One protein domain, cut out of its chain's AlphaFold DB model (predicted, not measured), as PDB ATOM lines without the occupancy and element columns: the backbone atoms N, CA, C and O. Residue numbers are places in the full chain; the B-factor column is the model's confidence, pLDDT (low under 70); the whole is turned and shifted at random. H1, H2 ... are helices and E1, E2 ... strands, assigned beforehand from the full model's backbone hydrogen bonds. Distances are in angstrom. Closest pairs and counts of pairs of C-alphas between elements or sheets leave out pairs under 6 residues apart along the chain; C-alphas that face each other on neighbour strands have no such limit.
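AT A GLANCE: This is residues 20 to 24 and 32 to 205 of the 1058 residues of an uncharacterized protein of Caenorhabditis brenneri (UniProt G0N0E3). The chain winds in stacked turns, a short solenoid whose strands E3 to E8 stand side by side as one curled wall, while H2, H3, H4, H5 and H6 make the return runs along one side of it. One end bears H1 and the small two-stranded ladder of E1 and E2; the other ends in H7, packed on H6. The 179 printed residues hold seven named helices and eight named strands, in the order E1 E2 H1 E3 H2 E4 H3 E5 H4 E6 H5 E7 H6 E8 H7, a mixed class. The large sheet runs E3 E4 E5 E6 E7 E8, parallel throughout, and E1 and E2 are antiparallel. The whole is elongated, 63 by 33 by 30 A, and only just loose, close to compact, with a radius of gyration of the C-alphas of 19.4 A.

IN THESE COORDINATES: The large sheet has E3, residues 59 to 64, E4, 83 to 88, E5, 109 to 112, E6, 133 to 137, E7, 157 to 162, and E8, 187 to 192; E7 and E8 each measure 16.5 A. C-alpha 59 is at (-29.802, 2.937, -31.830). The helices are H1, 43 to 54, 16.4 A; H2, 73 to 80; H3, 94 to 104, 15.5 A; H4, 124 to 127; H5, 147 to 151; H6, 167 to 178, 17.5 A; and H7, 199 to 204, ending at C-alpha 204 (1.267, 24.684, -21.946). E1, 20 to 24, begins at (-45.367, 9.116, -30.641); E2 is 32 to 36.

HOW THE PARTS SIT: Across the sheet, N 62 and O 85 of E3 and E4 are 2.9 A apart, N 88 and O 111 of E4 and E5 2.8 A, N 135 and O 110 of E6 and E5 2.8 A, N 134 and O 157 of E6 and E7 2.9 A, and N 160 and O 189 of E7 and E8 2.9 A, within hydrogen-bond range. Its curl is 83 degrees. Five strand-helix-strand units, parallel neighbour strands joined through a helix, use H2 to H6 in turn, with right-handed crossovers. H3 is on the sheet at a height of 9.9 A. H2 and H3 only just touch, with 3 pairs of C-alphas within 8 A, closest Ile 73 and Ile 100, 6.8 A. H3 and H4 are apart. H4 and H5 only just touch, also with 3 pairs, closest C-alphas Leu 127 and Glu 149, 7.2 A. H5 touches residues 169 to 173 of H6, closest C-alphas Leu 147 and Leu 169, 6.3 A. Residues 167 to 171 of H6 touch H7, closest C-alphas Asn 171 and Phe 203, 5.2 A, at a shallow tilt of 25 degrees. Residues 43 to 47 of H1 touch H2, closest C-alphas Gln 44 and Ile 79, 5.6 A. E1 and H1 are near each other; N 22 of E1 and O 34 of E2 are 2.9 A apart. Every O i to N i+4 pair is within range in H1, H2, H3, H5 and H7, and 7 of 8 in H6; H4 is too short for one.

THE WHOLE: The C-alphas farthest apart, Thr 40 and Glu 205, are 64.0 A apart. Residues 25 to 31 are not printed, and C-alphas 24 and 32 are 4.8 A apart across this cut. Of the links printed whole, E5 to H4 is long. Mean pLDDT of the printed part is 78.0; 30 residues are under 70, among them 20 to 24, 138 to 144 and 193 to 198.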
ATOM      1  N   VAL A  20     -46.799   9.083 -30.332       66.56
ATOM      2  CA  VAL A  20     -45.367   9.116 -30.641       66.56
ATOM      3  C   VAL A  20     -45.066  10.455 -31.292       66.56
ATOM      4  O   VAL A  20     -45.502  10.720 -32.408       66.56
ATOM      5  N   THR A  21     -44.336  11.313 -30.590       65.88
ATOM      6  CA  THR A  21     -43.916  12.611 -31.118       65.88
ATOM      7  C   THR A  21     -42.607  12.449 -31.880       65.88
ATOM      8  O   THR A  21     -41.582  12.110 -31.290       65.88
ATOM      9  N   VAL A  22     -42.652  12.671 -33.192       64.38
ATOM     10  CA  VAL A  22     -41.493  12.653 -34.088       64.38
ATOM     11  C   VAL A  22     -41.077  14.093 -34.354       64.38
ATOM     12  O   VAL A  22     -41.868  14.873 -34.880       64.38
ATOM     13  N   THR A  23     -39.846  14.443 -33.992       54.28
ATOM     14  CA  THR A  23     -39.295  15.789 -34.168       54.28
ATOM     15  C   THR A  23     -38.127  15.738 -35.145       54.28
ATOM     16  O   THR A  23     -37.121  15.090 -34.880       54.28
ATOM     17  N   GLU A  24     -38.280  16.416 -36.279       57.66
ATOM     18  CA  GLU A  24     -37.260  16.566 -37.316       57.66
ATOM     19  C   GLU A  24     -36.509  17.887 -37.104       57.66
ATOM     20  O   GLU A  24     -37.028  18.961 -37.402       57.66
ATOM     21  N   THR A  32     -39.220  20.456 -36.553       52.81
ATOM     22  CA  THR A  32     -40.532  20.093 -37.121       52.81
ATOM     23  C   THR A  32     -41.177  18.952 -36.329       52.81
ATOM     24  O   THR A  32     -40.861  17.778 -36.513       52.81
ATOM     25  N   THR A  33     -42.090  19.287 -35.419       58.84
ATOM     26  CA  THR A  33     -42.641  18.333 -34.445       58.84
ATOM     27  C   THR A  33     -44.021  17.818 -34.862       58.84
ATOM     28  O   THR A  33     -44.995  18.570 -34.903       58.84
ATOM     29  N   SER A  34     -44.106  16.518 -35.151       66.12
ATOM     30  CA  SER A  34     -45.309  15.801 -35.589       66.12
ATOM     31  C   SER A  34     -45.723  14.733 -34.576       66.12
ATOM     32  O   SER A  34     -45.020  13.743 -34.379       66.12
ATOM     33  N   THR A  35     -46.895  14.888 -33.960       75.12
ATOM     34  CA  THR A  35     -47.460  13.886 -33.041       75.12
ATOM     35  C   THR A  35     -48.247  12.829 -33.816       75.12
ATOM     36  O   THR A  35     -49.219  13.149 -34.499       75.12
ATOM     37  N   TRP A  36     -47.843  11.563 -33.710       71.94
ATOM     38  CA  TRP A  36     -48.497  10.421 -34.348       71.94
ATOM     39  C   TRP A  36     -49.292   9.616 -33.312       71.94
ATOM     40  O   TRP A  36     -48.722   8.959 -32.440       71.94
ATOM     41  N   GLU A  37     -50.621   9.645 -33.400       70.81
ATOM     42  CA  GLU A  37     -51.511   8.947 -32.463       70.81
ATOM     43  C   GLU A  37     -51.984   7.613 -33.058       70.81
ATOM     44  O   GLU A  37     -52.785   7.580 -33.992       70.81
ATOM     45  N   ASN A  38     -51.494   6.488 -32.526       57.94
ATOM     46  CA  ASN A  38     -51.996   5.160 -32.890       57.94
ATOM     47  C   ASN A  38     -51.940   4.184 -31.705       57.94
ATOM     48  O   ASN A  38     -50.936   3.517 -31.446       57.94
ATOM     49  N   ASN A  39     -53.089   4.055 -31.044       57.16
ATOM     50  CA  ASN A  39     -53.297   3.247 -29.843       57.16
ATOM     51  C   ASN A  39     -53.253   1.718 -30.075       57.16
ATOM     52  O   ASN A  39     -53.531   0.963 -29.143       57.16
ATOM     53  N   THR A  40     -52.954   1.231 -31.289       61.09
ATOM     54  CA  THR A  40     -52.934  -0.215 -31.601       61.09
ATOM     55  C   THR A  40     -51.538  -0.841 -31.670       61.09
ATOM     56  O   THR A  40     -51.440  -2.062 -31.783       61.09
ATOM     57  N   LEU A  41     -50.459  -0.049 -31.645       64.44
ATOM     58  CA  LEU A  41     -49.083  -0.540 -31.804       64.44
ATOM     59  C   LEU A  41     -48.342  -0.600 -30.460       64.44
ATOM     60  O   LEU A  41     -48.376   0.338 -29.668       64.44
ATOM     61  N   THR A  42     -47.629  -1.701 -30.200       78.38
ATOM     62  CA  THR A  42     -46.739  -1.806 -29.028       78.38
ATOM     63  C   THR A  42     -45.454  -1.006 -29.248       78.38
ATOM     64  O   THR A  42     -45.091  -0.724 -30.388       78.38
ATOM     65  N   MET A  43     -44.710  -0.704 -28.176       77.00
ATOM     66  CA  MET A  43     -43.408  -0.018 -28.270       77.00
ATOM     67  C   MET A  43     -42.435  -0.683 -29.255       77.00
ATOM     68  O   MET A  43     -41.787   0.021 -30.019       77.00
ATOM     69  N   GLN A  44     -42.369  -2.019 -29.303       78.62
ATOM     70  CA  GLN A  44     -41.512  -2.745 -30.256       78.62
ATOM     71  C   GLN A  44     -41.954  -2.541 -31.714       78.62
ATOM     72  O   GLN A  44     -41.109  -2.380 -32.593       78.62
ATOM     73  N   TYR A  45     -43.266  -2.521 -31.982       79.00
ATOM     74  CA  TYR A  45     -43.788  -2.259 -33.328       79.00
ATOM     75  C   TYR A  45     -43.620  -0.797 -33.736       79.00
ATOM     76  O   TYR A  45     -43.241  -0.541 -34.872       79.00
ATOM     77  N   TRP A  46     -43.845   0.150 -32.822       78.25
ATOM     78  CA  TRP A  46     -43.586   1.570 -33.057       78.25
ATOM     79  C   TRP A  46     -42.110   1.846 -33.333       78.25
ATOM     80  O   TRP A  46     -41.787   2.484 -34.331       78.25
ATOM     81  N   PHE A  47     -41.217   1.324 -32.488       76.94
ATOM     82  CA  PHE A  47     -39.778   1.472 -32.668       76.94
ATOM     83  C   PHE A  47     -39.342   0.898 -34.018       76.94
ATOM     84  O   PHE A  47     -38.766   1.625 -34.822       76.94
ATOM     85  N   LYS A  48     -39.720  -0.350 -34.333       78.88
ATOM     86  CA  LYS A  48     -39.422  -0.935 -35.644       78.88
ATOM     87  C   LYS A  48     -40.003  -0.114 -36.804       78.88
ATOM     88  O   LYS A  48     -39.320   0.070 -37.802       78.88
ATOM     89  N   HIS A  49     -41.226   0.401 -36.685       76.94
ATOM     90  CA  HIS A  49     -41.840   1.213 -37.736       76.94
ATOM     91  C   HIS A  49     -41.042   2.496 -38.015       76.94
ATOM     92  O   HIS A  49     -40.873   2.855 -39.176       76.94
ATOM     93  N   LEU A  50     -40.487   3.135 -36.979       74.12
ATOM     94  CA  LEU A  50     -39.566   4.267 -37.126       74.12
ATOM     95  C   LEU A  50     -38.244   3.841 -37.786       74.12
ATOM     96  O   LEU A  50     -37.776   4.530 -38.688       74.12
ATOM     97  N   GLN A  51     -37.670   2.690 -37.408       74.81
ATOM     98  CA  GLN A  51     -36.470   2.151 -38.066       74.81
ATOM     99  C   GLN A  51     -36.701   1.866 -39.560       74.81
ATOM    100  O   GLN A  51     -35.839   2.185 -40.378       74.81
ATOM    101  N   ASP A  52     -37.863   1.303 -39.907       75.44
ATOM    102  CA  ASP A  52     -38.268   0.992 -41.283       75.44
ATOM    103  C   ASP A  52     -38.569   2.277 -42.099       75.44
ATOM    104  O   ASP A  52     -38.297   2.304 -43.297       75.44
ATOM    105  N   ILE A  53     -39.097   3.347 -41.476       71.56
ATOM    106  CA  ILE A  53     -39.350   4.656 -42.124       71.56
ATOM    107  C   ILE A  53     -38.047   5.422 -42.376       71.56
ATOM    108  O   ILE A  53     -37.798   5.863 -43.495       71.56
ATOM    109  N   PHE A  54     -37.226   5.603 -41.338       67.00
ATOM    110  CA  PHE A  54     -36.026   6.442 -41.405       67.00
ATOM    111  C   PHE A  54     -34.786   5.686 -41.903       67.00
ATOM    112  O   PHE A  54     -33.741   6.297 -42.102       67.00
ATOM    113  N   ASN A  55     -34.888   4.371 -42.129       71.69
ATOM    114  CA  ASN A  55     -33.783   3.492 -42.530       71.69
ATOM    115  C   ASN A  55     -32.606   3.485 -41.522       71.69
ATOM    116  O   ASN A  55     -31.443   3.342 -41.903       71.69
ATOM    117  N   TYR A  56     -32.913   3.605 -40.223       70.56
ATOM    118  CA  TYR A  56     -31.954   3.536 -39.109       70.56
ATOM    119  C   TYR A  56     -32.104   2.205 -38.335       70.56
ATOM    120  O   TYR A  56     -32.854   2.117 -37.359       70.56
ATOM    121  N   PRO A  57     -31.396   1.126 -38.732       68.00
ATOM    122  CA  PRO A  57     -31.579  -0.221 -38.174       68.00
ATOM    123  C   PRO A  57     -30.926  -0.445 -36.794       68.00
ATOM    124  O   PRO A  57     -30.898  -1.577 -36.307       68.00
ATOM    125  N   LYS A  58     -30.385   0.597 -36.150       71.12
ATOM    126  CA  LYS A  58     -29.726   0.549 -34.832       71.12
ATOM    127  C   LYS A  58     -30.041   1.806 -34.018       71.12
ATOM    128  O   LYS A  58     -30.513   2.789 -34.574       71.12
ATOM    129  N   ILE A  59     -29.751   1.766 -32.715       72.75
ATOM    130  CA  ILE A  59     -29.802   2.937 -31.830       72.75
ATOM    131  C   ILE A  59     -28.386   3.443 -31.584       72.75
ATOM    132  O   ILE A  59     -27.575   2.749 -30.962       72.75
ATOM    133  N   ASP A  60     -28.104   4.669 -32.011       71.81
ATOM    134  CA  ASP A  60     -26.769   5.251 -31.883       71.81
ATOM    135  C   ASP A  60     -26.437   5.645 -30.438       71.81
ATOM    136  O   ASP A  60     -25.321   5.363 -29.986       71.81
ATOM    137  N   TYR A  61     -27.408   6.193 -29.690       76.81
ATOM    138  CA  TYR A  61     -27.274   6.465 -28.254       76.81
ATOM    139  C   TYR A  61     -28.552   6.224 -27.430       76.81
ATOM    140  O   TYR A  61     -29.665   6.396 -27.921       76.81
ATOM    141  N   ILE A  62     -28.389   5.892 -26.143       84.81
ATOM    142  CA  ILE A  62     -29.464   5.885 -25.131       84.81
ATOM    143  C   ILE A  62     -29.091   6.846 -23.993       84.81
ATOM    144  O   ILE A  62     -27.946   6.880 -23.535       84.81
ATOM    145  N   TYR A  63     -30.065   7.633 -23.530       84.44
ATOM    146  CA  TYR A  63     -29.873   8.704 -22.552       84.44
ATOM    147  C   TYR A  63     -30.795   8.533 -21.334       84.44
ATOM    148  O   TYR A  63     -32.019   8.555 -21.451       84.44
ATOM    149  N   PHE A  64     -30.191   8.381 -20.155       85.31
ATOM    150  CA  PHE A  64     -30.862   8.268 -18.864       85.31
ATOM    151  C   PHE A  64     -30.741   9.580 -18.070       85.31
ATOM    152  O   PHE A  64     -29.640  10.100 -17.869       85.31
ATOM    153  N   ARG A  65     -31.887  10.086 -17.600       81.69
ATOM    154  CA  ARG A  65     -32.043  11.307 -16.791       81.69
ATOM    155  C   ARG A  65     -33.004  11.062 -15.619       81.69
ATOM    156  O   ARG A  65     -33.377   9.917 -15.351       81.69
ATOM    157  N   GLU A  66     -33.421  12.126 -14.943       75.25
ATOM    158  CA  GLU A  66     -34.471  12.118 -13.918       75.25
ATOM    159  C   GLU A  66     -35.699  11.282 -14.319       75.25
ATOM    160  O   GLU A  66     -36.075  11.198 -15.492       75.25
ATOM    161  N   ASN A  67     -36.329  10.648 -13.328       71.81
ATOM    162  CA  ASN A  67     -37.480   9.743 -13.467       71.81
ATOM    163  C   ASN A  67     -37.242   8.457 -14.290       71.81
ATOM    164  O   ASN A  67     -38.073   7.553 -14.239       71.81
ATOM    165  N   ALA A  68     -36.087   8.265 -14.941       76.81
ATOM    166  CA  ALA A  68     -35.739   6.979 -15.559       76.81
ATOM    167  C   ALA A  68     -35.834   5.752 -14.611       76.81
ATOM    168  O   ALA A  68     -36.261   4.698 -15.089       76.81
ATOM    169  N   PRO A  69     -35.538   5.838 -13.289       77.81
ATOM    170  CA  PRO A  69     -35.695   4.710 -12.364       77.81
ATOM    171  C   PRO A  69     -37.141   4.259 -12.137       77.81
ATOM    172  O   PRO A  69     -37.349   3.200 -11.544       77.81
ATOM    173  N   GLU A  70     -38.136   5.033 -12.592       76.44
ATOM    174  CA  GLU A  70     -39.523   4.574 -12.626       76.44
ATOM    175  C   GLU A  70     -39.707   3.369 -13.552       76.44
ATOM    176  O   GLU A  70     -40.651   2.619 -13.346       76.44
ATOM    177  N   PHE A  71     -38.853   3.164 -14.558       76.38
ATOM    178  CA  PHE A  71     -38.972   2.073 -15.528       76.38
ATOM    179  C   PHE A  71     -38.067   0.885 -15.175       76.38
ATOM    180  O   PHE A  71     -37.103   1.011 -14.407       76.38
ATOM    181  N   ASP A  72     -38.357  -0.302 -15.725       80.19
ATOM    182  CA  ASP A  72     -37.405  -1.413 -15.622       80.19
ATOM    183  C   ASP A  72     -36.337  -1.399 -16.713       80.19
ATOM    184  O   ASP A  72     -36.616  -1.165 -17.885       80.19
ATOM    185  N   ILE A  73     -35.093  -1.657 -16.308       82.88
ATOM    186  CA  ILE A  73     -33.938  -1.627 -17.210       82.88
ATOM    187  C   ILE A  73     -33.937  -2.843 -18.141       82.88
ATOM    188  O   ILE A  73     -33.432  -2.768 -19.260       82.88
ATOM    189  N   ASP A  74     -34.536  -3.949 -17.689       82.50
ATOM    190  CA  ASP A  74     -34.757  -5.138 -18.504       82.50
ATOM    191  C   ASP A  74     -35.820  -4.875 -19.585       82.50
ATOM    192  O   ASP A  74     -35.549  -5.165 -20.746       82.50
ATOM    193  N   ASP A  75     -36.947  -4.228 -19.246       79.44
ATOM    194  CA  ASP A  75     -37.974  -3.789 -20.211       79.44
ATOM    195  C   ASP A  75     -37.384  -2.810 -21.255       79.44
ATOM    196  O   ASP A  75     -37.619  -2.965 -22.454       79.44
ATOM    197  N   ILE A  76     -36.579  -1.825 -20.822       82.00
ATOM    198  CA  ILE A  76     -35.880  -0.883 -21.723       82.00
ATOM    199  C   ILE A  76     -34.963  -1.653 -22.686       82.00
ATOM    200  O   ILE A  76     -35.043  -1.466 -23.898       82.00
ATOM    201  N   ASN A  77     -34.117  -2.550 -22.175       82.94
ATOM    202  CA  ASN A  77     -33.177  -3.300 -23.009       82.94
ATOM    203  C   ASN A  77     -33.875  -4.338 -23.914       82.94
ATOM    204  O   ASN A  77     -33.333  -4.672 -24.964       82.94
ATOM    205  N   GLU A  78     -35.040  -4.875 -23.542       83.00
ATOM    206  CA  GLU A  78     -35.810  -5.781 -24.412       83.00
ATOM    207  C   GLU A  78     -36.409  -5.042 -25.621       83.00
ATOM    208  O   GLU A  78     -36.526  -5.615 -26.704       83.00
ATOM    209  N   ILE A  79     -36.778  -3.770 -25.454       77.38
ATOM    210  CA  ILE A  79     -37.403  -2.959 -26.507       77.38
ATOM    211  C   ILE A  79     -36.361  -2.275 -27.396       77.38
ATOM    212  O   ILE A  79     -36.518  -2.267 -28.615       77.38
ATOM    213  N   PHE A  80     -35.311  -1.716 -26.794       76.88
ATOM    214  CA  PHE A  80     -34.332  -0.869 -27.479       76.88
ATOM    215  C   PHE A  80     -33.017  -1.595 -27.821       76.88
ATOM    216  O   PHE A  80     -32.306  -1.189 -28.738       76.88
ATOM    217  N   GLY A  81     -32.702  -2.709 -27.153       77.81
ATOM    218  CA  GLY A  81     -31.487  -3.486 -27.416       77.81
ATOM    219  C   GLY A  81     -30.192  -2.763 -27.027       77.81
ATOM    220  O   GLY A  81     -30.178  -1.906 -26.147       77.81
ATOM    221  N   ASN A  82     -29.083  -3.144 -27.667       77.75
ATOM    222  CA  ASN A  82     -27.759  -2.570 -27.406       77.75
ATOM    223  C   ASN A  82     -27.517  -1.312 -28.262       77.75
ATOM    224  O   ASN A  82     -27.954  -1.240 -29.409       77.75
ATOM    225  N   THR A  83     -26.739  -0.365 -27.731       83.56
ATOM    226  CA  THR A  83     -26.411   0.922 -28.368       83.56
ATOM    227  C   THR A  83     -24.900   1.198 -28.354       83.56
ATOM    228  O   THR A  83     -24.174   0.572 -27.582       83.56
ATOM    229  N   THR A  84     -24.413   2.126 -29.191       82.75
ATOM    230  CA  THR A  84     -22.978   2.494 -29.236       82.75
ATOM    231  C   THR A  84     -22.586   3.531 -28.182       82.75
ATOM    232  O   THR A  84     -21.429   3.557 -27.758       82.75
ATOM    233  N   LYS A  85     -23.530   4.371 -27.729       87.00
ATOM    234  CA  LYS A  85     -23.295   5.436 -26.743       87.00
ATOM    235  C   LYS A  85     -24.320   5.393 -25.614       87.00
ATOM    236  O   LYS A  85     -25.522   5.373 -25.857       87.00
ATOM    237  N   VAL A  86     -23.859   5.428 -24.366       90.56
ATOM    238  CA  VAL A  86     -24.738   5.567 -23.193       90.56
ATOM    239  C   VAL A  86     -24.414   6.857 -22.452       90.56
ATOM    240  O   VAL A  86     -23.266   7.103 -22.084       90.56
ATOM    241  N   THR A  87     -25.448   7.659 -22.203       89.31
ATOM    242  CA  THR A  87     -25.374   8.873 -21.386       89.31
ATOM    243  C   THR A  87     -26.168   8.674 -20.099       89.31
ATOM    244  O   THR A  87     -27.347   8.331 -20.156       89.31
ATOM    245  N   ILE A  88     -25.551   8.922 -18.942       88.50
ATOM    246  CA  ILE A  88     -26.196   8.874 -17.624       88.50
ATOM    247  C   ILE A  88     -25.972  10.217 -16.916       88.50
ATOM    248  O   ILE A  88     -24.848  10.551 -16.531       88.50
ATOM    249  N   GLN A  89     -27.043  10.992 -16.753       81.12
ATOM    250  CA  GLN A  89     -27.080  12.154 -15.856       81.12
ATOM    251  C   GLN A  89     -27.680  11.760 -14.495       81.12
ATOM    252  O   GLN A  89     -27.825  10.571 -14.206       81.12
ATOM    253  N   ASP A  90     -27.992  12.726 -13.626       76.19
ATOM    254  CA  ASP A  90     -28.619  12.410 -12.342       76.19
ATOM    255  C   ASP A  90     -30.019  11.816 -12.588       76.19
ATOM    256  O   ASP A  90     -30.914  12.453 -13.139       76.19
ATOM    257  N   THR A  91     -30.179  10.539 -12.243       78.12
ATOM    258  CA  THR A  91     -31.453   9.816 -12.312       78.12
ATOM    259  C   THR A  91     -32.208   9.865 -10.982       78.12
ATOM    260  O   THR A  91     -33.323   9.352 -10.892       78.12
ATOM    261  N   GLY A  92     -31.589  10.405  -9.924       73.81
ATOM    262  CA  GLY A  92     -32.047  10.294  -8.541       73.81
ATOM    263  C   GLY A  92     -31.821   8.914  -7.901       73.81
ATOM    264  O   GLY A  92     -32.236   8.701  -6.761       73.81
ATOM    265  N   CYS A  93     -31.192   7.945  -8.588       77.56
ATOM    266  CA  CYS A  93     -31.021   6.587  -8.058       77.56
ATOM    267  C   CYS A  93     -29.679   5.926  -8.427       77.56
ATOM    268  O   CYS A  93     -29.539   5.280  -9.466       77.56
ATOM    269  N   TYR A  94     -28.712   5.966  -7.503       81.81
ATOM    270  CA  TYR A  94     -27.396   5.321  -7.659       81.81
ATOM    271  C   TYR A  94     -27.469   3.816  -7.978       81.81
ATOM    272  O   TYR A  94     -26.651   3.303  -8.739       81.81
ATOM    273  N   VAL A  95     -28.463   3.100  -7.434       78.69
ATOM    274  CA  VAL A  95     -28.670   1.669  -7.724       78.69
ATOM    275  C   VAL A  95     -29.122   1.466  -9.172       78.69
ATOM    276  O   VAL A  95     -28.636   0.560  -9.841       78.69
ATOM    277  N   PHE A  96     -29.995   2.334  -9.691       82.88
ATOM    278  CA  PHE A  96     -30.410   2.288 -11.093       82.88
ATOM    279  C   PHE A  96     -29.250   2.644 -12.033       82.88
ATOM    280  O   PHE A  96     -29.059   1.963 -13.034       82.88
ATOM    281  N   ASN A  97     -28.402   3.611 -11.662       86.94
ATOM    282  CA  ASN A  97     -27.172   3.935 -12.399       86.94
ATOM    283  C   ASN A  97     -26.229   2.727 -12.482       86.94
ATOM    284  O   ASN A  97     -25.746   2.392 -13.562       86.94
ATOM    285  N   GLN A  98     -26.026   2.007 -11.373       84.44
ATOM    286  CA  GLN A  98     -25.264   0.753 -11.379       84.44
ATOM    287  C   GLN A  98     -25.919  -0.329 -12.251       84.44
ATOM    288  O   GLN A  98     -25.203  -1.049 -12.941       84.44
ATOM    289  N   MET A  99     -27.253  -0.429 -12.271       85.38
ATOM    290  CA  MET A  99     -27.966  -1.362 -13.152       85.38
ATOM    291  C   MET A  99     -27.819  -0.993 -14.638       85.38
ATOM    292  O   MET A  99     -27.597  -1.891 -15.441       85.38
ATOM    293  N   ILE A 100     -27.869   0.294 -15.010       86.44
ATOM    294  CA  ILE A 100     -27.585   0.760 -16.381       86.44
ATOM    295  C   ILE A 100     -26.160   0.353 -16.781       86.44
ATOM    296  O   ILE A 100     -25.970  -0.307 -17.802       86.44
ATOM    297  N   LEU A 101     -25.163   0.685 -15.954       86.75
ATOM    298  CA  LEU A 101     -23.757   0.358 -16.220       86.75
ATOM    299  C   LEU A 101     -23.549  -1.161 -16.367       86.75
ATOM    300  O   LEU A 101     -22.934  -1.600 -17.331       86.75
ATOM    301  N   GLN A 102     -24.127  -1.977 -15.478       86.38
ATOM    302  CA  GLN A 102     -24.066  -3.446 -15.562       86.38
ATOM    303  C   GLN A 102     -24.777  -4.032 -16.790       86.38
ATOM    304  O   GLN A 102     -24.429  -5.131 -17.218       86.38
ATOM    305  N   LYS A 103     -25.791  -3.343 -17.323       87.88
ATOM    306  CA  LYS A 103     -26.607  -3.825 -18.441       87.88
ATOM    307  C   LYS A 103     -25.977  -3.516 -19.802       87.88
ATOM    308  O   LYS A 103     -26.020  -4.368 -20.684       87.88
ATOM    309  N   TYR A 104     -25.393  -2.325 -19.950       85.06
ATOM    310  CA  TYR A 104     -24.873  -1.822 -21.225       85.06
ATOM    311  C   TYR A 104     -23.344  -1.900 -21.373       85.06
ATOM    312  O   TYR A 104     -22.842  -1.609 -22.453       85.06
ATOM    313  N   PHE A 105     -22.581  -2.284 -20.342       81.50
ATOM    314  CA  PHE A 105     -21.135  -2.503 -20.493       81.50
ATOM    315  C   PHE A 105     -20.812  -3.864 -21.149       81.50
ATOM    316  O   PHE A 105     -21.435  -4.870 -20.800       81.50
ATOM    317  N   PRO A 106     -19.775  -3.941 -22.006       78.88
ATOM    318  CA  PRO A 106     -18.974  -2.827 -22.519       78.88
ATOM    319  C   PRO A 106     -19.730  -2.020 -23.591       78.88
ATOM    320  O   PRO A 106     -20.377  -2.591 -24.466       78.88
ATOM    321  N   VAL A 107     -19.592  -0.694 -23.536       86.88
ATOM    322  CA  VAL A 107     -20.138   0.268 -24.509       86.88
ATOM    323  C   VAL A 107     -18.982   1.011 -25.181       86.88
ATOM    324  O   VAL A 107     -17.951   1.226 -24.547       86.88
ATOM    325  N   GLU A 108     -19.119   1.405 -26.449       86.88
ATOM    326  CA  GLU A 108     -18.043   2.103 -27.172       86.88
ATOM    327  C   GLU A 108     -17.837   3.535 -26.657       86.88
ATOM    328  O   GLU A 108     -16.703   4.001 -26.552       86.88
ATOM    329  N   LYS A 109     -18.927   4.240 -26.332       89.38
ATOM    330  CA  LYS A 109     -18.922   5.645 -25.906       89.38
ATOM    331  C   LYS A 109     -19.719   5.811 -24.610       89.38
ATOM    332  O   LYS A 109     -20.859   5.353 -24.516       89.38
ATOM    333  N   LEU A 110     -19.158   6.498 -23.620       91.81
ATOM    334  CA  LEU A 110     -19.779   6.703 -22.311       91.81
ATOM    335  C   LEU A 110     -19.757   8.181 -21.915       91.81
ATOM    336  O   LEU A 110     -18.711   8.820 -21.951       91.81
ATOM    337  N   SER A 111     -20.901   8.707 -21.477       90.50
ATOM    338  CA  SER A 111     -21.016  10.045 -20.889       90.50
ATOM    339  C   SER A 111     -21.672   9.956 -19.516       90.50
ATOM    340  O   SER A 111     -22.815   9.519 -19.404       90.50
ATOM    341  N   ILE A 112     -20.971  10.383 -18.469       89.50
ATOM    342  CA  ILE A 112     -21.402  10.248 -17.071       89.50
ATOM    343  C   ILE A 112     -21.163  11.537 -16.286       89.50
ATOM    344  O   ILE A 112     -20.100  12.149 -16.391       89.50
ATOM    345  N   ARG A 113     -22.127  11.932 -15.445       83.06
ATOM    346  CA  ARG A 113     -21.853  12.930 -14.397       83.06
ATOM    347  C   ARG A 113     -21.203  12.274 -13.187       83.06
ATOM    348  O   ARG A 113     -21.513  11.133 -12.861       83.06
ATOM    349  N   THR A 114     -20.339  12.984 -12.471       79.69
ATOM    350  CA  THR A 114     -19.771  12.477 -11.205       79.69
ATOM    351  C   THR A 114     -20.844  12.297 -10.129       79.69
ATOM    352  O   THR A 114     -20.796  11.334  -9.364       79.69
ATOM    353  N   SER A 115     -21.874  13.149 -10.140       76.88
ATOM    354  CA  SER A 115     -23.070  13.068  -9.292       76.88
ATOM    355  C   SER A 115     -23.858  11.760  -9.385       76.88
ATOM    356  O   SER A 115     -24.609  11.468  -8.457       76.88
ATOM    357  N   ILE A 116     -23.684  10.935 -10.428       80.38
ATOM    358  CA  ILE A 116     -24.405   9.653 -10.551       80.38
ATOM    359  C   ILE A 116     -23.897   8.575  -9.577       80.38
ATOM    360  O   ILE A 116     -24.508   7.503  -9.484       80.38
ATOM    361  N   PHE A 117     -22.796   8.846  -8.863       82.00
ATOM    362  CA  PHE A 117     -22.156   7.964  -7.888       82.00
ATOM    363  C   PHE A 117     -22.286   8.513  -6.461       82.00
ATOM    364  O   PHE A 117     -22.158   9.710  -6.213       82.00
ATOM    365  N   SER A 118     -22.467   7.621  -5.482       74.44
ATOM    366  CA  SER A 118     -22.771   7.973  -4.083       74.44
ATOM    367  C   SER A 118     -21.672   8.730  -3.324       74.44
ATOM    368  O   SER A 118     -21.916   9.201  -2.218       74.44
ATOM    369  N   ASN A 119     -20.468   8.820  -3.889       76.62
ATOM    370  CA  ASN A 119     -19.311   9.561  -3.379       76.62
ATOM    371  C   ASN A 119     -18.912  10.746  -4.287       76.62
ATOM    372  O   ASN A 119     -17.870  11.350  -4.060       76.62
ATOM    373  N   SER A 120     -19.699  11.053  -5.328       75.94
ATOM    374  CA  SER A 120     -19.376  12.040  -6.374       75.94
ATOM    375  C   SER A 120     -18.003  11.846  -7.051       75.94
ATOM    376  O   SER A 120     -17.383  12.815  -7.481       75.94
ATOM    377  N   LYS A 121     -17.524  10.596  -7.171       80.19
ATOM    378  CA  LYS A 121     -16.312  10.231  -7.928       80.19
ATOM    379  C   LYS A 121     -16.600   9.105  -8.917       80.19
ATOM    380  O   LYS A 121     -17.310   8.155  -8.593       80.19
ATOM    381  N   THR A 122     -15.993   9.178 -10.099       84.38
ATOM    382  CA  THR A 122     -16.025   8.093 -11.088       84.38
ATOM    383  C   THR A 122     -15.244   6.879 -10.563       84.38
ATOM    384  O   THR A 122     -14.078   7.035 -10.205       84.38
ATOM    385  N   PRO A 123     -15.830   5.668 -10.510       85.81
ATOM    386  CA  PRO A 123     -15.117   4.474 -10.062       85.81
ATOM    387  C   PRO A 123     -13.938   4.103 -10.970       85.81
ATOM    388  O   PRO A 123     -14.078   4.098 -12.195       85.81
ATOM    389  N   GLU A 124     -12.823   3.667 -10.375       86.06
ATOM    390  CA  GLU A 124     -11.637   3.137 -11.077       86.06
ATOM    391  C   GLU A 124     -12.005   2.097 -12.147       86.06
ATOM    392  O   GLU A 124     -11.473   2.122 -13.250       86.06
ATOM    393  N   SER A 125     -12.982   1.227 -11.859       84.81
ATOM    394  CA  SER A 125     -13.477   0.182 -12.769       84.81
ATOM    395  C   SER A 125     -14.138   0.700 -14.055       84.81
ATOM    396  O   SER A 125     -14.418  -0.101 -14.948       84.81
ATOM    397  N   ILE A 126     -14.428   2.005 -14.132       87.38
ATOM    398  CA  ILE A 126     -14.820   2.714 -15.356       87.38
ATOM    399  C   ILE A 126     -13.597   3.395 -15.977       87.38
ATOM    400  O   ILE A 126     -13.401   3.260 -17.177       87.38
ATOM    401  N   LEU A 127     -12.762   4.077 -15.181       87.69
ATOM    402  CA  LEU A 127     -11.572   4.787 -15.676       87.69
ATOM    403  C   LEU A 127     -10.633   3.857 -16.466       87.69
ATOM    404  O   LEU A 127     -10.247   4.195 -17.579       87.69
ATOM    405  N   VAL A 128     -10.365   2.648 -15.956       86.56
ATOM    406  CA  VAL A 128      -9.475   1.658 -16.608       86.56
ATOM    407  C   VAL A 128     -10.043   1.006 -17.877       86.56
ATOM    408  O   VAL A 128      -9.391   0.142 -18.463       86.56
ATOM    409  N   GLN A 129     -11.260   1.357 -18.304       85.44
ATOM    410  CA  GLN A 129     -11.840   0.846 -19.546       85.44
ATOM    411  C   GLN A 129     -11.366   1.684 -20.739       85.44
ATOM    412  O   GLN A 129     -11.340   2.915 -20.694       85.44
ATOM    413  N   SER A 130     -11.052   1.017 -21.848       86.88
ATOM    414  CA  SER A 130     -10.722   1.687 -23.108       86.88
ATOM    415  C   SER A 130     -11.979   2.007 -23.910       86.88
ATOM    416  O   SER A 130     -12.394   1.231 -24.772       86.88
ATOM    417  N   PHE A 131     -12.580   3.165 -23.636       87.88
ATOM    418  CA  PHE A 131     -13.655   3.714 -24.458       87.88
ATOM    419  C   PHE A 131     -13.112   4.371 -25.729       87.88
ATOM    420  O   PHE A 131     -11.994   4.891 -25.785       87.88
ATOM    421  N   HIS A 132     -13.961   4.416 -26.747       86.69
ATOM    422  CA  HIS A 132     -13.772   5.233 -27.939       86.69
ATOM    423  C   HIS A 132     -14.065   6.721 -27.655       86.69
ATOM    424  O   HIS A 132     -13.424   7.602 -28.221       86.69
ATOM    425  N   GLU A 133     -14.995   7.000 -26.737       86.19
ATOM    426  CA  GLU A 133     -15.257   8.325 -26.160       86.19
ATOM    427  C   GLU A 133     -15.618   8.161 -24.677       86.19
ATOM    428  O   GLU A 133     -16.561   7.435 -24.359       86.19
ATOM    429  N   LEU A 134     -14.913   8.851 -23.781       90.75
ATOM    430  CA  LEU A 134     -15.264   8.959 -22.366       90.75
ATOM    431  C   LEU A 134     -15.478  10.429 -21.997       90.75
ATOM    432  O   LEU A 134     -14.559  11.240 -22.104       90.75
ATOM    433  N   HIS A 135     -16.681  10.757 -21.532       90.06
ATOM    434  CA  HIS A 135     -17.033  12.067 -20.996       90.06
ATOM    435  C   HIS A 135     -17.381  11.965 -19.504       90.06
ATOM    436  O   HIS A 135     -18.279  11.211 -19.123       90.06
ATOM    437  N   ILE A 136     -16.667  12.725 -18.666       87.31
ATOM    438  CA  ILE A 136     -16.867  12.811 -17.211       87.31
ATOM    439  C   ILE A 136     -17.060  14.281 -16.836       87.31
ATOM    440  O   ILE A 136     -16.123  15.067 -16.950       87.31
ATOM    441  N   GLY A 137     -18.242  14.671 -16.358       74.88
ATOM    442  CA  GLY A 137     -18.494  16.088 -16.091       74.88
ATOM    443  C   GLY A 137     -19.739  16.403 -15.278       74.88
ATOM    444  O   GLY A 137     -20.765  15.753 -15.434       74.88
ATOM    445  N   ASP A 138     -19.670  17.417 -14.420       65.88
ATOM    446  CA  ASP A 138     -20.834  17.985 -13.734       65.88
ATOM    447  C   ASP A 138     -20.689  19.511 -13.704       65.88
ATOM    448  O   ASP A 138     -19.647  20.015 -13.285       65.88
ATOM    449  N   VAL A 139     -21.718  20.222 -14.172       53.22
ATOM    450  CA  VAL A 139     -21.761  21.693 -14.256       53.22
ATOM    451  C   VAL A 139     -21.948  22.315 -12.865       53.22
ATOM    452  O   VAL A 139     -21.331  23.321 -12.522       53.22
ATOM    453  N   LEU A 140     -22.787  21.684 -12.041       50.56
ATOM    454  CA  LEU A 140     -23.269  22.222 -10.770       50.56
ATOM    455  C   LEU A 140     -22.334  21.878  -9.607       50.56
ATOM    456  O   LEU A 140     -22.155  22.675  -8.681       50.56
ATOM    457  N   ARG A 141     -21.744  20.676  -9.618       54.78
ATOM    458  CA  ARG A 141     -20.969  20.140  -8.484       54.78
ATOM    459  C   ARG A 141     -19.458  20.229  -8.699       54.78
ATOM    460  O   ARG A 141     -18.954  20.239  -9.817       54.78
ATOM    461  N   ARG A 142     -18.704  20.257  -7.592       55.97
ATOM    462  CA  ARG A 142     -17.229  20.248  -7.593       55.97
ATOM    463  C   ARG A 142     -16.683  18.887  -8.048       55.97
ATOM    464  O   ARG A 142     -16.245  18.090  -7.223       55.97
ATOM    465  N   THR A 143     -16.684  18.638  -9.355       59.66
ATOM    466  CA  THR A 143     -15.882  17.563  -9.949       59.66
ATOM    467  C   THR A 143     -14.405  17.912  -9.792       59.66
ATOM    468  O   THR A 143     -13.958  18.949 -10.282       59.66
ATOM    469  N   SER A 144     -13.664  17.046  -9.101       67.81
ATOM    470  CA  SER A 144     -12.206  17.069  -9.001       67.81
ATOM    471  C   SER A 144     -11.651  15.686  -9.337       67.81
ATOM    472  O   SER A 144     -12.289  14.665  -9.069       67.81
ATOM    473  N   MET A 145     -10.467  15.657  -9.947       77.44
ATOM    474  CA  MET A 145      -9.796  14.436 -10.389       77.44
ATOM    475  C   MET A 145      -8.308  14.519 -10.033       77.44
ATOM    476  O   MET A 145      -7.714  15.595 -10.121       77.44
ATOM    477  N   THR A 146      -7.714  13.415  -9.582       84.56
ATOM    478  CA  THR A 146      -6.267  13.343  -9.316       84.56
ATOM    479  C   THR A 146      -5.474  13.019 -10.584       84.56
ATOM    480  O   THR A 146      -6.029  12.570 -11.587       84.56
ATOM    481  N   LEU A 147      -4.152  13.210 -10.534       82.56
ATOM    482  CA  LEU A 147      -3.259  12.779 -11.613       82.56
ATOM    483  C   LEU A 147      -3.330  11.256 -11.818       82.56
ATOM    484  O   LEU A 147      -3.384  10.804 -12.956       82.56
ATOM    485  N   ASP A 148      -3.418  10.475 -10.738       84.31
ATOM    486  CA  ASP A 148      -3.595   9.019 -10.817       84.31
ATOM    487  C   ASP A 148      -4.929   8.645 -11.487       84.31
ATOM    488  O   ASP A 148      -4.966   7.777 -12.355       84.31
ATOM    489  N   GLU A 149      -6.024   9.333 -11.140       86.88
ATOM    490  CA  GLU A 149      -7.345   9.111 -11.743       86.88
ATOM    491  C   GLU A 149      -7.362   9.442 -13.246       86.88
ATOM    492  O   GLU A 149      -8.025   8.732 -14.000       86.88
ATOM    493  N   LEU A 150      -6.595  10.444 -13.701       86.31
ATOM    494  CA  LEU A 150      -6.375  10.719 -15.129       86.31
ATOM    495  C   LEU A 150      -5.514   9.646 -15.812       86.31
ATOM    496  O   LEU A 150      -5.855   9.189 -16.901       86.31
ATOM    497  N   LEU A 151      -4.411   9.226 -15.183       86.00
ATOM    498  CA  LEU A 151      -3.474   8.235 -15.734       86.00
ATOM    499  C   LEU A 151      -4.076   6.824 -15.841       86.00
ATOM    500  O   LEU A 151      -3.607   6.024 -16.650       86.00
ATOM    501  N   LEU A 152      -5.124   6.519 -15.068       88.94
ATOM    502  CA  LEU A 152      -5.917   5.297 -15.230       88.94
ATOM    503  C   LEU A 152      -6.780   5.304 -16.505       88.94
ATOM    504  O   LEU A 152      -7.185   4.228 -16.946       88.94
ATOM    505  N   ILE A 153      -7.071   6.468 -17.103       88.06
ATOM    506  CA  ILE A 153      -7.906   6.552 -18.306       88.06
ATOM    507  C   ILE A 153      -7.092   6.150 -19.536       88.06
ATOM    508  O   ILE A 153      -6.189   6.866 -19.956       88.06
ATOM    509  N   ASN A 154      -7.472   5.035 -20.164       84.62
ATOM    510  CA  ASN A 154      -6.858   4.513 -21.393       84.62
ATOM    511  C   ASN A 154      -7.836   4.576 -22.586       84.62
ATOM    512  O   ASN A 154      -8.056   3.582 -23.282       84.62
ATOM    513  N   SER A 155      -8.502   5.723 -22.755       88.00
ATOM    514  CA  SER A 155      -9.575   5.955 -23.738       88.00
ATOM    515  C   SER A 155      -9.132   6.864 -24.891       88.00
ATOM    516  O   SER A 155      -8.284   7.736 -24.708       88.00
ATOM    517  N   LYS A 156      -9.737   6.668 -26.072       86.38
ATOM    518  CA  LYS A 156      -9.333   7.306 -27.339       86.38
ATOM    519  C   LYS A 156      -9.643   8.807 -27.396       86.38
ATOM    520  O   LYS A 156      -8.786   9.607 -27.770       86.38
ATOM    521  N   GLY A 157     -10.874   9.174 -27.051       86.94
ATOM    522  CA  GLY A 157     -11.311  10.555 -26.869       86.94
ATOM    523  C   GLY A 157     -11.730  10.779 -25.421       86.94
ATOM    524  O   GLY A 157     -12.562  10.029 -24.911       86.94
ATOM    525  N   ILE A 158     -11.171  11.797 -24.767       88.44
ATOM    526  CA  ILE A 158     -11.433  12.126 -23.361       88.44
ATOM    527  C   ILE A 158     -12.000  13.548 -23.271       88.44
ATOM    528  O   ILE A 158     -11.390  14.499 -23.754       88.44
ATOM    529  N   ARG A 159     -13.165  13.692 -22.632       87.12
ATOM    530  CA  ARG A 159     -13.811  14.976 -22.315       87.12
ATOM    531  C   ARG A 159     -14.010  15.064 -20.804       87.12
ATOM    532  O   ARG A 159     -14.640  14.179 -20.225       87.12
ATOM    533  N   ILE A 160     -13.490  16.103 -20.156       84.50
ATOM    534  CA  ILE A 160     -13.588  16.273 -18.700       84.50
ATOM    535  C   ILE A 160     -14.073  17.683 -18.356       84.50
ATOM    536  O   ILE A 160     -13.491  18.668 -18.796       84.50
ATOM    537  N   GLN A 161     -15.121  17.790 -17.539       78.56
ATOM    538  CA  GLN A 161     -15.604  19.067 -17.005       78.56
ATOM    539  C   GLN A 161     -15.277  19.154 -15.510       78.56
ATOM    540  O   GLN A 161     -15.749  18.340 -14.711       78.56
ATOM    541  N   VAL A 162     -14.456  20.138 -15.142       70.31
ATOM    542  CA  VAL A 162     -13.924  20.346 -13.787       70.31
ATOM    543  C   VAL A 162     -14.074  21.809 -13.388       70.31
ATOM    544  O   VAL A 162     -13.764  22.712 -14.160       70.31
ATOM    545  N   ARG A 163     -14.533  22.054 -12.158       61.88
ATOM    546  CA  ARG A 163     -14.759  23.425 -11.672       61.88
ATOM    547  C   ARG A 163     -13.474  24.109 -11.207       61.88
ATOM    548  O   ARG A 163     -13.342  25.314 -11.362       61.88
ATOM    549  N   GLN A 164     -12.555  23.344 -10.613       63.12
ATOM    550  CA  GLN A 164     -11.221  23.780 -10.190       63.12
ATOM    551  C   GLN A 164     -10.266  22.578 -10.211       63.12
ATOM    552  O   GLN A 164     -10.630  21.481  -9.781       63.12
ATOM    553  N   MET A 165      -9.039  22.790 -10.680       66.50
ATOM    554  CA  MET A 165      -7.965  21.794 -10.758       66.50
ATOM    555  C   MET A 165      -6.619  22.539 -10.695       66.50
ATOM    556  O   MET A 165      -6.518  23.607 -11.296       66.50
ATOM    557  N   PRO A 166      -5.580  22.039  -9.997       71.81
ATOM    558  CA  PRO A 166      -4.281  22.708  -9.991       71.81
ATOM    559  C   PRO A 166      -3.712  22.798 -11.413       71.81
ATOM    560  O   PRO A 166      -3.600  21.768 -12.078       71.81
ATOM    561  N   LYS A 167      -3.325  24.001 -11.869       73.69
ATOM    562  CA  LYS A 167      -2.856  24.254 -13.251       73.69
ATOM    563  C   LYS A 167      -1.697  23.306 -13.649       73.69
ATOM    564  O   LYS A 167      -1.689  22.718 -14.729       73.69
ATOM    565  N   THR A 168      -0.806  23.010 -12.696       77.19
ATOM    566  CA  THR A 168       0.310  22.050 -12.823       77.19
ATOM    567  C   THR A 168      -0.098  20.580 -13.006       77.19
ATOM    568  O   THR A 168       0.702  19.788 -13.498       77.19
ATOM    569  N   LEU A 169      -1.311  20.171 -12.618       82.44
ATOM    570  CA  LEU A 169      -1.765  18.775 -12.698       82.44
ATOM    571  C   LEU A 169      -2.000  18.361 -14.157       82.44
ATOM    572  O   LEU A 169      -1.494  17.325 -14.587       82.44
ATOM    573  N   LEU A 170      -2.690  19.205 -14.932       81.44
ATOM    574  CA  LEU A 170      -2.914  18.983 -16.364       81.44
ATOM    575  C   LEU A 170      -1.602  19.040 -17.157       81.44
ATOM    576  O   LEU A 170      -1.335  18.159 -17.973       81.44
ATOM    577  N   ASN A 171      -0.749  20.021 -16.853       86.75
ATOM    578  CA  ASN A 171       0.575  20.150 -17.456       86.75
ATOM    579  C   ASN A 171       1.434  18.881 -17.236       86.75
ATOM    580  O   ASN A 171       2.004  18.338 -18.184       86.75
ATOM    581  N   ASN A 172       1.446  18.336 -16.011       86.12
ATOM    582  CA  ASN A 172       2.110  17.063 -15.703       86.12
ATOM    583  C   ASN A 172       1.491  15.870 -16.453       86.12
ATOM    584  O   ASN A 172       2.232  15.044 -16.983       86.12
ATOM    585  N   PHE A 173       0.159  15.777 -16.538       88.12
ATOM    586  CA  PHE A 173      -0.521  14.703 -17.273       88.12
ATOM    587  C   PHE A 173      -0.129  14.681 -18.758       88.12
ATOM    588  O   PHE A 173       0.247  13.632 -19.280       88.12
ATOM    589  N   ILE A 174      -0.140  15.837 -19.429       87.25
ATOM    590  CA  ILE A 174       0.228  15.932 -20.850       87.25
ATOM    591  C   ILE A 174       1.719  15.606 -21.050       87.25
ATOM    592  O   ILE A 174       2.061  14.879 -21.984       87.25
ATOM    593  N   LYS A 175       2.608  16.044 -20.146       87.75
ATOM    594  CA  LYS A 175       4.039  15.677 -20.175       87.75
ATOM    595  C   LYS A 175       4.270  14.171 -20.004       87.75
ATOM    596  O   LYS A 175       5.150  13.620 -20.660       87.75
ATOM    597  N   MET A 176       3.472  13.488 -19.180       86.31
ATOM    598  CA  MET A 176       3.517  12.023 -19.048       86.31
ATOM    599  C   MET A 176       2.941  11.309 -20.282       86.31
ATOM    600  O   MET A 176       3.491  10.293 -20.715       86.31
ATOM    601  N   TRP A 177       1.907  11.866 -20.921       87.50
ATOM    602  CA  TRP A 177       1.386  11.355 -22.196       87.50
ATOM    603  C   TRP A 177       2.402  11.489 -23.338       87.50
ATOM    604  O   TRP A 177       2.621  10.522 -24.065       87.50
ATOM    605  N   GLN A 178       3.128  12.610 -23.428       83.88
ATOM    606  CA  GLN A 178       4.250  12.766 -24.369       83.88
ATOM    607  C   GLN A 178       5.401  11.767 -24.112       83.88
ATOM    608  O   GLN A 178       6.185  11.493 -25.018       83.88
ATOM    609  N   GLN A 179       5.479  11.178 -22.912       83.81
ATOM    610  CA  GLN A 179       6.410  10.094 -22.557       83.81
ATOM    611  C   GLN A 179       5.813   8.681 -22.745       83.81
ATOM    612  O   GLN A 179       6.512   7.692 -22.526       83.81
ATOM    613  N   GLY A 180       4.550   8.565 -23.176       78.69
ATOM    614  CA  GLY A 180       3.908   7.303 -23.564       78.69
ATOM    615  C   GLY A 180       2.802   6.772 -22.641       78.69
ATOM    616  O   GLY A 180       2.311   5.670 -22.889       78.69
ATOM    617  N   SER A 181       2.370   7.497 -21.598       76.38
ATOM    618  CA  SER A 181       1.172   7.093 -20.833       76.38
ATOM    619  C   SER A 181      -0.107   7.309 -21.653       76.38
ATOM    620  O   SER A 181      -0.245   8.360 -22.264       76.38
ATOM    621  N   ASN A 182      -1.063   6.372 -21.631       74.44
ATOM    622  CA  ASN A 182      -2.253   6.363 -22.507       74.44
ATOM    623  C   ASN A 182      -1.905   6.530 -24.013       74.44
ATOM    624  O   ASN A 182      -2.223   7.550 -24.634       74.44
ATOM    625  N   PRO A 183      -1.282   5.512 -24.642       77.19
ATOM    626  CA  PRO A 183      -0.856   5.554 -26.046       77.19
ATOM    627  C   PRO A 183      -2.015   5.489 -27.063       77.19
ATOM    628  O   PRO A 183      -1.768   5.386 -28.263       77.19
ATOM    629  N   HIS A 184      -3.274   5.514 -26.609       81.62
ATOM    630  CA  HIS A 184      -4.463   5.476 -27.465       81.62
ATOM    631  C   HIS A 184      -5.201   6.817 -27.564       81.62
ATOM    632  O   HIS A 184      -6.115   6.933 -28.380       81.62
ATOM    633  N   MET A 185      -4.823   7.822 -26.767       86.69
ATOM    634  CA  MET A 185      -5.466   9.137 -26.780       86.69
ATOM    635  C   MET A 185      -5.158   9.907 -28.073       86.69
ATOM    636  O   MET A 185      -4.022  10.311 -28.312       86.69
ATOM    637  N   GLU A 186      -6.193  10.144 -28.883       85.12
ATOM    638  CA  GLU A 186      -6.156  11.020 -30.065       85.12
ATOM    639  C   GLU A 186      -6.759  12.407 -29.788       85.12
ATOM    640  O   GLU A 186      -6.462  13.352 -30.515       85.12
ATOM    641  N   TYR A 187      -7.619  12.535 -28.770       83.75
ATOM    642  CA  TYR A 187      -8.338  13.770 -28.449       83.75
ATOM    643  C   TYR A 187      -8.537  13.920 -26.937       83.75
ATOM    644  O   TYR A 187      -8.996  12.992 -26.267       83.75
ATOM    645  N   LEU A 188      -8.231  15.111 -26.424       84.62
ATOM    646  CA  LEU A 188      -8.378  15.506 -25.027       84.62
ATOM    647  C   LEU A 188      -9.039  16.884 -24.974       84.62
ATOM    648  O   LEU A 188      -8.635  17.787 -25.702       84.62
ATOM    649  N   TYR A 189     -10.039  17.046 -24.113       83.50
ATOM    650  CA  TYR A 189     -10.754  18.304 -23.924       83.50
ATOM    651  C   TYR A 189     -11.101  18.502 -22.450       83.50
ATOM    652  O   TYR A 189     -11.679  17.611 -21.820       83.50
ATOM    653  N   PHE A 190     -10.781  19.684 -21.924       77.94
ATOM    654  CA  PHE A 190     -11.149  20.117 -20.583       77.94
ATOM    655  C   PHE A 190     -12.050  21.349 -20.659       77.94
ATOM    656  O   PHE A 190     -11.687  22.337 -21.285       77.94
ATOM    657  N   PHE A 191     -13.194  21.306 -19.976       73.81
ATOM    658  CA  PHE A 191     -13.982  22.499 -19.672       73.81
ATOM    659  C   PHE A 191     -13.653  22.944 -18.247       73.81
ATOM    660  O   PHE A 191     -13.891  22.191 -17.295       73.81
ATOM    661  N   TYR A 192     -13.107  24.153 -18.112       70.69
ATOM    662  CA  TYR A 192     -12.619  24.720 -16.857       70.69
ATOM    663  C   TYR A 192     -13.400  26.002 -16.540       70.69
ATOM    664  O   TYR A 192     -13.184  27.046 -17.149       70.69
ATOM    665  N   SER A 193     -14.362  25.917 -15.617       60.53
ATOM    666  CA  SER A 193     -15.381  26.959 -15.392       60.53
ATOM    667  C   SER A 193     -14.884  28.125 -14.516       60.53
ATOM    668  O   SER A 193     -15.445  28.389 -13.447       60.53
ATOM    669  N   GLY A 194     -13.786  28.761 -14.923       61.41
ATOM    670  CA  GLY A 194     -13.124  29.836 -14.178       61.41
ATOM    671  C   GLY A 194     -11.653  30.005 -14.553       61.41
ATOM    672  O   GLY A 194     -10.816  30.069 -13.655       61.41
ATOM    673  N   ALA A 195     -11.345  29.979 -15.853       61.38
ATOM    674  CA  ALA A 195     -10.016  30.290 -16.374       61.38
ATOM    675  C   ALA A 195      -9.773  31.806 -16.350       61.38
ATOM    676  O   ALA A 195     -10.705  32.589 -16.534       61.38
ATOM    677  N   GLU A 196      -8.520  32.202 -16.151       69.81
ATOM    678  CA  GLU A 196      -8.034  33.573 -16.346       69.81
ATOM    679  C   GLU A 196      -7.333  33.658 -17.721       69.81
ATOM    680  O   GLU A 196      -6.815  32.650 -18.198       69.81
ATOM    681  N   GLU A 197      -7.279  34.834 -18.363       58.91
ATOM    682  CA  GLU A 197      -6.773  35.001 -19.751       58.91
ATOM    683  C   GLU A 197      -5.361  34.431 -20.001       58.91
ATOM    684  O   GLU A 197      -5.021  34.075 -21.125       58.91
ATOM    685  N   ASN A 198      -4.537  34.315 -18.955       66.38
ATOM    686  CA  ASN A 198      -3.151  33.843 -19.037       66.38
ATOM    687  C   ASN A 198      -2.987  32.353 -18.659       66.38
ATOM    688  O   ASN A 198      -1.865  31.858 -18.539       66.38
ATOM    689  N   ASP A 199      -4.081  31.614 -18.443       70.44
ATOM    690  CA  ASP A 199      -4.014  30.221 -17.980       70.44
ATOM    691  C   ASP A 199      -3.474  29.255 -19.036       70.44
ATOM    692  O   ASP A 199      -2.849  28.254 -18.679       70.44
ATOM    693  N   GLU A 200      -3.657  29.560 -20.322       71.75
ATOM    694  CA  GLU A 200      -3.165  28.723 -21.418       71.75
ATOM    695  C   GLU A 200      -1.634  28.621 -21.432       71.75
ATOM    696  O   GLU A 200      -1.102  27.520 -21.596       71.75
ATOM    697  N   GLU A 201      -0.914  29.717 -21.151       73.69
ATOM    698  CA  GLU A 201       0.550  29.698 -21.023       73.69
ATOM    699  C   GLU A 201       1.001  28.756 -19.896       73.69
ATOM    700  O   GLU A 201       1.927  27.961 -20.072       73.69
ATOM    701  N   ILE A 202       0.306  28.787 -18.753       74.06
ATOM    702  CA  ILE A 202       0.612  27.955 -17.578       74.06
ATOM    703  C   ILE A 202       0.277  26.481 -17.852       74.06
ATOM    704  O   ILE A 202       1.025  25.582 -17.458       74.06
ATOM    705  N   PHE A 203      -0.832  26.198 -18.543       77.31
ATOM    706  CA  PHE A 203      -1.168  24.833 -18.949       77.31
ATOM    707  C   PHE A 203      -0.150  24.270 -19.946       77.31
ATOM    708  O   PHE A 203       0.218  23.099 -19.823       77.31
ATOM    709  N   MET A 204       0.346  25.088 -20.877       82.69
ATOM    710  CA  MET A 204       1.267  24.684 -21.946       82.69
ATOM    711  C   MET A 204       2.760  24.829 -21.605       82.69
ATOM    712  O   MET A 204       3.607  24.433 -22.410       82.69
ATOM    713  N   GLU A 205       3.116  25.336 -20.417       83.06
ATOM    714  CA  GLU A 205       4.505  25.602 -20.022       83.06
ATOM    715  C   GLU A 205       5.398  24.359 -20.199       83.06
ATOM    716  O   GLU A 205       5.218  23.331 -19.536       83.06
TER     717      GLU A 205